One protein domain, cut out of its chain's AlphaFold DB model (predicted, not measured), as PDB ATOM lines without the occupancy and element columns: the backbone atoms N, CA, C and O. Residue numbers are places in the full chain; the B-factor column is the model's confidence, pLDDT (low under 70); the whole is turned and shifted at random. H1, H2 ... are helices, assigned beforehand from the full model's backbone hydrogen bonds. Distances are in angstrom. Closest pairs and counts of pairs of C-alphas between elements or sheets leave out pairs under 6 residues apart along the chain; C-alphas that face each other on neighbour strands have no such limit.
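This is residues 42 to 100 of the 100 residues of an uncharacterized protein of Candidatus Kaiserbacteria bacterium CG10_big_fil_rev_8_21_14_0_10_45_20 (UniProt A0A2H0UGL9). The longest helix, H2, packs on H3, which folds back over its later part at a steep tilt; H1 turns off at the start of H2 and H4 at the end of H3, an open arrangement in which residues 42 to 50 stick out. The 59 printed residues have four named helices, H1 to H4 in order, and no named strand: all helix. The whole is only just compact, close to loose, with radius of gyration of the C-alphas 12.2 A, spanning 36 by 25 by 17 A.

Find C-alpha 57 at (41.950, -0.988, 7.539); from there H2 runs 22.1 A to residue 72. H3 is residues 77 to 87. H1, residues 43 to 55, is 18.3 A long. H4, residues 89 to 98, ends at C-alpha 98 (44.849, -3.295, 21.430).

Look at Ile 67 and Ala 80: their C-alphas, 5.3 A apart, are the closest where H2 and H3 touch, at a steep tilt of 52 degrees, opposite ways. H1 and H2 are close but not clearly touching, about perpendicular at 73 degrees; their closest C-alphas, Val 53 and Phe 60, are 6.2 A apart. H3 and H4 are likewise close but not clearly touching, at 73 degrees, Ala 85 and Leu 92 being closest with C-alphas 7.6 A apart. H2 and H4 are apart. In H1, H2, H3 and H4 every O i to N i+4 pair is within hydrogen-bond range.

The farthest C-alphas, Gly 74 and Gln 100, are 36.6 A apart. The printed part has no cut, and its three links are tight. Look for pLDDT under 70 at residues 42 to 50, 52 and 96 to 100.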
ATOM      1  N   PRO A  42      26.678   9.524  17.681       49.19
ATOM      2  CA  PRO A  42      27.186  10.897  17.654       49.19
ATOM      3  C   PRO A  42      28.353  11.066  16.666       49.19
ATOM      4  O   PRO A  42      29.034  10.105  16.327       49.19
ATOM      5  N   LYS A  43      28.621  12.300  16.214       51.94
ATOM      6  CA  LYS A  43      29.754  12.613  15.309       51.94
ATOM      7  C   LYS A  43      31.105  12.143  15.851       51.94
ATOM      8  O   LYS A  43      31.918  11.615  15.109       51.94
ATOM      9  N   GLU A  44      31.273  12.237  17.161       57.62
ATOM     10  CA  GLU A  44      32.430  11.711  17.885       57.62
ATOM     11  C   GLU A  44      32.614  10.196  17.674       57.62
ATOM     12  O   GLU A  44      33.725   9.677  17.652       57.62
ATOM     13  N   MET A  45      31.514   9.472  17.463       54.59
ATOM     14  CA  MET A  45      31.517   8.044  17.167       54.59
ATOM     15  C   MET A  45      31.805   7.764  15.691       54.59
ATOM     16  O   MET A  45      32.450   6.766  15.401       54.59
ATOM     17  N   GLN A  46      31.415   8.650  14.767       56.09
ATOM     18  CA  GLN A  46      31.884   8.578  13.377       56.09
ATOM     19  C   GLN A  46      33.397   8.754  13.299       56.09
ATOM     20  O   GLN A  46      34.049   7.944  12.654       56.09
ATOM     21  N   GLU A  47      33.952   9.754  13.986       60.25
ATOM     22  CA  GLU A  47      35.402   9.975  14.037       60.25
ATOM     23  C   GLU A  47      36.130   8.824  14.735       60.25
ATOM     24  O   GLU A  47      37.150   8.363  14.234       60.25
ATOM     25  N   LYS A  48      35.581   8.267  15.825       63.44
ATOM     26  CA  LYS A  48      36.135   7.052  16.442       63.44
ATOM     27  C   LYS A  48      36.077   5.838  15.517       63.44
ATOM     28  O   LYS A  48      37.035   5.076  15.483       63.44
ATOM     29  N   VAL A  49      34.983   5.637  14.779       65.94
ATOM     30  CA  VAL A  49      34.877   4.546  13.795       65.94
ATOM     31  C   VAL A  49      35.888   4.747  12.675       65.94
ATOM     32  O   VAL A  49      36.584   3.799  12.333       65.94
ATOM     33  N   LEU A  50      36.036   5.971  12.170       66.00
ATOM     34  CA  LEU A  50      37.053   6.307  11.176       66.00
ATOM     35  C   LEU A  50      38.464   6.035  11.702       66.00
ATOM     36  O   LEU A  50      39.211   5.320  11.051       66.00
ATOM     37  N   ALA A  51      38.791   6.481  12.916       72.12
ATOM     38  CA  ALA A  51      40.090   6.237  13.537       72.12
ATOM     39  C   ALA A  51      40.354   4.740  13.798       72.12
ATOM     40  O   ALA A  51      41.488   4.276  13.690       72.12
ATOM     41  N   MET A  52      39.320   3.958  14.130       68.56
ATOM     42  CA  MET A  52      39.427   2.500  14.263       68.56
ATOM     43  C   MET A  52      39.675   1.826  12.909       68.56
ATOM     44  O   MET A  52      40.491   0.906  12.831       68.56
ATOM     45  N   VAL A  53      39.011   2.304  11.854       72.69
ATOM     46  CA  VAL A  53      39.238   1.850  10.477       72.69
ATOM     47  C   VAL A  53      40.639   2.238  10.005       72.69
ATOM     48  O   VAL A  53      41.318   1.399   9.433       72.69
ATOM     49  N   GLU A  54      41.117   3.447  10.296       72.56
ATOM     50  CA  GLU A  54      42.476   3.890   9.958       72.56
ATOM     51  C   GLU A  54      43.558   3.084  10.683       72.56
ATOM     52  O   GLU A  54      44.588   2.774  10.090       72.56
ATOM     53  N   LYS A  55      43.330   2.698  11.945       75.81
ATOM     54  CA  LYS A  55      44.273   1.846  12.684       75.81
ATOM     55  C   LYS A  55      44.305   0.404  12.172       75.81
ATOM     56  O   LYS A  55      45.343  -0.237  12.290       75.81
ATOM     57  N   ASN A  56      43.196  -0.121  11.646       74.25
ATOM     58  CA  ASN A  56      43.096  -1.512  11.186       74.25
ATOM     59  C   ASN A  56      42.282  -1.655   9.886       74.25
ATOM     60  O   ASN A  56      41.251  -2.335   9.873       74.25
ATOM     61  N   PRO A  57      42.734  -1.059   8.771       77.81
ATOM     62  CA  PRO A  57      41.950  -0.988   7.539       77.81
ATOM     63  C   PRO A  57      41.725  -2.367   6.910       77.81
ATOM     64  O   PRO A  57      40.659  -2.615   6.345       77.81
ATOM     65  N   ASP A  58      42.681  -3.286   7.061       82.62
ATOM     66  CA  ASP A  58      42.591  -4.662   6.555       82.62
ATOM     67  C   ASP A  58      41.411  -5.421   7.159       82.62
ATOM     68  O   ASP A  58      40.623  -6.044   6.447       82.62
ATOM     69  N   PHE A  59      41.231  -5.304   8.477       81.31
ATOM     70  CA  PHE A  59      40.148  -5.979   9.178       81.31
ATOM     71  C   PHE A  59      38.779  -5.478   8.705       81.31
ATOM     72  O   PHE A  59      37.910  -6.273   8.361       81.31
ATOM     73  N   PHE A  60      38.587  -4.161   8.615       81.56
ATOM     74  CA  PHE A  60      37.322  -3.601   8.131       81.56
ATOM     75  C   PHE A  60      37.080  -3.874   6.646       81.56
ATOM     76  O   PHE A  60      35.928  -4.054   6.243       81.56
ATOM     77  N   THR A  61      38.137  -3.948   5.837       84.44
ATOM     78  CA  THR A  61      38.041  -4.358   4.431       84.44
ATOM     79  C   THR A  61      37.537  -5.794   4.312       84.44
ATOM     80  O   THR A  61      36.629  -6.059   3.524       84.44
ATOM     81  N   ASP A  62      38.076  -6.709   5.116       86.50
ATOM     82  CA  ASP A  62      37.665  -8.112   5.137       86.50
ATOM     83  C   ASP A  62      36.213  -8.280   5.616       86.50
ATOM     84  O   ASP A  62      35.394  -8.899   4.934       86.50
ATOM     85  N   ILE A  63      35.841  -7.607   6.710       85.12
ATOM     86  CA  ILE A  63      34.460  -7.559   7.214       85.12
ATOM     87  C   ILE A  63      33.504  -7.017   6.149       85.12
ATOM     88  O   ILE A  63      32.444  -7.595   5.917       85.12
ATOM     89  N   SER A  64      33.873  -5.931   5.468       80.94
ATOM     90  CA  SER A  64      33.032  -5.322   4.431       80.94
ATOM     91  C   SER A  64      32.808  -6.268   3.255       80.94
ATOM     92  O   SER A  64      31.683  -6.368   2.771       80.94
ATOM     93  N   LYS A  65      33.841  -7.008   2.828       89.00
ATOM     94  CA  LYS A  65      33.712  -8.040   1.788       89.00
ATOM     95  C   LYS A  65      32.777  -9.166   2.221       89.00
ATOM     96  O   LYS A  65      31.873  -9.512   1.467       89.00
ATOM     97  N   GLN A  66      32.938  -9.677   3.442       86.50
ATOM     98  CA  GLN A  66      32.071 -10.727   3.979       86.50
ATOM     99  C   GLN A  66      30.608 -10.267   4.072       86.50
ATOM    100  O   GLN A  66      29.693 -11.023   3.745       86.50
ATOM    101  N   ILE A  67      30.366  -9.020   4.485       86.62
ATOM    102  CA  ILE A  67      29.016  -8.446   4.520       86.62
ATOM    103  C   ILE A  67      28.457  -8.332   3.101       86.62
ATOM    104  O   ILE A  67      27.334  -8.765   2.860       86.62
ATOM    105  N   ASP A  68      29.229  -7.791   2.158       85.62
ATOM    106  CA  ASP A  68      28.798  -7.597   0.772       85.62
ATOM    107  C   ASP A  68      28.480  -8.929   0.075       85.62
ATOM    108  O   ASP A  68      27.458  -9.042  -0.599       85.62
ATOM    109  N   GLU A  69      29.277  -9.977   0.306       92.44
ATOM    110  CA  GLU A  69      28.985 -11.330  -0.179       92.44
ATOM    111  C   GLU A  69      27.663 -11.881   0.365       92.44
ATOM    112  O   GLU A  69      26.904 -12.509  -0.372       92.44
ATOM    113  N   ARG A  70      27.357 -11.649   1.645       87.75
ATOM    114  CA  ARG A  70      26.119 -12.136   2.276       87.75
ATOM    115  C   ARG A  70      24.902 -11.336   1.830       87.75
ATOM    116  O   ARG A  70      23.860 -11.914   1.531       87.75
ATOM    117  N   VAL A  71      25.061 -10.028   1.659       89.31
ATOM    118  CA  VAL A  71      24.033  -9.160   1.069       89.31
ATOM    119  C   VAL A  71      23.757  -9.550  -0.384       89.31
ATOM    120  O   VAL A  71      22.599  -9.637  -0.785       89.31
ATOM    121  N   LYS A  72      24.794  -9.869  -1.168       91.12
ATOM    122  CA  LYS A  72      24.646 -10.395  -2.537       91.12
ATOM    123  C   LYS A  72      23.937 -11.745  -2.587       91.12
ATOM    124  O   LYS A  72      23.237 -12.018  -3.556       91.12
ATOM    125  N   LYS A  73      24.074 -12.567  -1.543       86.94
ATOM    126  CA  LYS A  73      23.315 -13.818  -1.369       86.94
ATOM    127  C   LYS A  73      21.850 -13.590  -0.965       86.94
ATOM    128  O   LYS A  73      21.101 -14.558  -0.873       86.94
ATOM    129  N   GLY A  74      21.434 -12.339  -0.765       86.00
ATOM    130  CA  GLY A  74      20.063 -11.962  -0.428       86.00
ATOM    131  C   GLY A  74      19.809 -11.774   1.068       86.00
ATOM    132  O   GLY A  74      18.656 -11.590   1.449       86.00
ATOM    133  N   GLU A  75      20.843 -11.804   1.919       84.12
ATOM    134  CA  GLU A  75      20.679 -11.478   3.340       84.12
ATOM    135  C   GLU A  75      20.487  -9.967   3.549       84.12
ATOM    136  O   GLU A  75      21.061  -9.130   2.847       84.12
ATOM    137  N   ASP A  76      19.688  -9.603   4.554       88.06
ATOM    138  CA  ASP A  76      19.509  -8.206   4.940       88.06
ATOM    139  C   ASP A  76      20.837  -7.598   5.421       88.06
ATOM    140  O   ASP A  76      21.605  -8.245   6.137       88.06
ATOM    141  N   LYS A  77      21.111  -6.335   5.064       72.88
ATOM    142  CA  LYS A  77      22.371  -5.650   5.404       72.88
ATOM    143  C   LYS A  77      22.663  -5.651   6.903       72.88
ATOM    144  O   LYS A  77      23.824  -5.773   7.288       72.88
ATOM    145  N   VAL A  78      21.633  -5.520   7.738       80.69
ATOM    146  CA  VAL A  78      21.783  -5.518   9.196       80.69
ATOM    147  C   VAL A  78      22.075  -6.932   9.697       80.69
ATOM    148  O   VAL A  78      23.000  -7.112  10.486       80.69
ATOM    149  N   ALA A  79      21.366  -7.942   9.187       78.25
ATOM    150  CA  ALA A  79      21.591  -9.344   9.545       78.25
ATOM    151  C   ALA A  79      22.979  -9.848   9.103       78.25
ATOM    152  O   ALA A  79      23.693 -10.494   9.874       78.25
ATOM    153  N   ALA A  80      23.402  -9.492   7.889       85.75
ATOM    154  CA  ALA A  80      24.717  -9.810   7.349       85.75
ATOM    155  C   ALA A  80      25.831  -9.180   8.195       85.75
ATOM    156  O   ALA A  80      26.749  -9.888   8.616       85.75
ATOM    157  N   ALA A  81      25.715  -7.883   8.507       77.31
ATOM    158  CA  ALA A  81      26.650  -7.175   9.377       77.31
ATOM    159  C   ALA A  81      26.717  -7.788  10.778       77.31
ATOM    160  O   ALA A  81      27.810  -8.005  11.297       77.31
ATOM    161  N   GLN A  82      25.570  -8.128  11.368       82.75
ATOM    162  CA  GLN A  82      25.516  -8.724  12.696       82.75
ATOM    163  C   GLN A  82      26.191 -10.097  12.727       82.75
ATOM    164  O   GLN A  82      27.000 -10.358  13.611       82.75
ATOM    165  N   ALA A  83      25.914 -10.973  11.763       83.81
ATOM    166  CA  ALA A  83      26.504 -12.305  11.771       83.81
ATOM    167  C   ALA A  83      27.987 -12.323  11.359       83.81
ATOM    168  O   ALA A  83      28.741 -13.122  11.908       83.81
ATOM    169  N   VAL A  84      28.453 -11.393  10.518       85.94
ATOM    170  CA  VAL A  84      29.897 -11.203  10.285       85.94
ATOM    171  C   VAL A  84      30.582 -10.643  11.537       85.94
ATOM    172  O   VAL A  84      31.662 -11.106  11.899       85.94
ATOM    173  N   ALA A  85      29.951  -9.708  12.252       80.06
ATOM    174  CA  ALA A  85      30.471  -9.197  13.517       80.06
ATOM    175  C   ALA A  85      30.527 -10.280  14.607       80.06
ATOM    176  O   ALA A  85      31.505 -10.339  15.340       80.06
ATOM    177  N   MET A  86      29.525 -11.165  14.688       82.56
ATOM    178  CA  MET A  86      29.535 -12.316  15.602       82.56
ATOM    179  C   MET A  86      30.632 -13.322  15.231       82.56
ATOM    180  O   MET A  86      31.384 -13.751  16.100       82.56
ATOM    181  N   ALA A  87      30.787 -13.642  13.943       86.00
ATOM    182  CA  ALA A  87      31.852 -14.527  13.468       86.00
ATOM    183  C   ALA A  87      33.256 -13.965  13.754       86.00
ATOM    184  O   ALA A  87      34.188 -14.713  14.032       86.00
ATOM    185  N   ASN A  88      33.397 -12.638  13.737       86.88
ATOM    186  CA  ASN A  88      34.656 -11.942  13.985       86.88
ATOM    187  C   ASN A  88      34.727 -11.303  15.380       86.88
ATOM    188  O   ASN A  88      35.592 -10.459  15.618       86.88
ATOM    189  N   GLN A  89      33.856 -11.699  16.315       78.75
ATOM    190  CA  GLN A  89      33.727 -11.059  17.627       78.75
ATOM    191  C   GLN A  89      35.031 -11.115  18.423       78.75
ATOM    192  O   GLN A  89      35.445 -10.105  18.987       78.75
ATOM    193  N   ALA A  90      35.712 -12.263  18.420       82.81
ATOM    194  CA  ALA A  90      36.995 -12.426  19.100       82.81
ATOM    195  C   ALA A  90      38.050 -11.448  18.556       82.81
ATOM    196  O   ALA A  90      38.752 -10.785  19.318       82.81
ATOM    197  N   LYS A  91      38.100 -11.288  17.230       77.19
ATOM    198  CA  LYS A  91      39.046 -10.397  16.555       77.19
ATOM    199  C   LYS A  91      38.684  -8.928  16.777       77.19
ATOM    200  O   LYS A  91      39.561  -8.137  17.099       77.19
ATOM    201  N   LEU A  92      37.394  -8.582  16.731       77.69
ATOM    202  CA  LEU A  92      36.875  -7.266  17.126       77.69
ATOM    203  C   LEU A  92      37.254  -6.912  18.568       77.69
ATOM    204  O   LEU A  92      37.703  -5.799  18.815       77.69
ATOM    205  N   GLN A  93      37.102  -7.846  19.513       78.19
ATOM    206  CA  GLN A  93      37.463  -7.635  20.917       78.19
ATOM    207  C   GLN A  93      38.968  -7.447  21.102       78.19
ATOM    208  O   GLN A  93      39.373  -6.555  21.843       78.19
ATOM    209  N   GLN A  94      39.794  -8.231  20.405       80.50
ATOM    210  CA  GLN A  94      41.245  -8.043  20.420       80.50
ATOM    211  C   GLN A  94      41.638  -6.669  19.876       80.50
ATOM    212  O   GLN A  94      42.428  -5.975  20.507       80.50
ATOM    213  N   LEU A  95      41.038  -6.230  18.766       70.12
ATOM    214  CA  LEU A  95      41.283  -4.899  18.204       70.12
ATOM    215  C   LEU A  95      40.829  -3.777  19.148       70.12
ATOM    216  O   LEU A  95      41.493  -2.747  19.245       70.12
ATOM    217  N   PHE A  96      39.732  -3.986  19.882       66.75
ATOM    218  CA  PHE A  96      39.257  -3.037  20.890       66.75
ATOM    219  C   PHE A  96      40.187  -2.951  22.106       66.75
ATOM    220  O   PHE A  96      40.356  -1.868  22.658       66.75
ATOM    221  N   GLN A  97      40.797  -4.068  22.516       66.81
ATOM    222  CA  GLN A  97      41.772  -4.101  23.611       66.81
ATOM    223  C   GLN A  97      43.146  -3.564  23.197       66.81
ATOM    224  O   GLN A  97      43.796  -2.897  23.989       66.81
ATOM    225  N   GLN A  98      43.581  -3.811  21.959       57.62
ATOM    226  CA  GLN A  98      44.849  -3.295  21.430       57.62
ATOM    227  C   GLN A  98      44.792  -1.804  21.061       57.62
ATOM    228  O   GLN A  98      45.826  -1.193  20.802       57.62
ATOM    229  N   GLY A  99      43.592  -1.222  21.000       55.97
ATOM    230  CA  GLY A  99      43.369   0.193  20.715       55.97
ATOM    231  C   GLY A  99      43.270   1.108  21.941       55.97
ATOM    232  O   GLY A  99      43.073   2.308  21.720       55.97
ATOM    233  N   GLN A 100      43.360   0.568  23.169       44.78
ATOM    234  CA  GLN A 100      43.388   1.326  24.433       44.78
ATOM    235  C   GLN A 100      44.804   1.711  24.853       44.78
ATOM    236  O   GLN A 100      45.726   0.891  24.654       44.78
TER     237      GLN A 100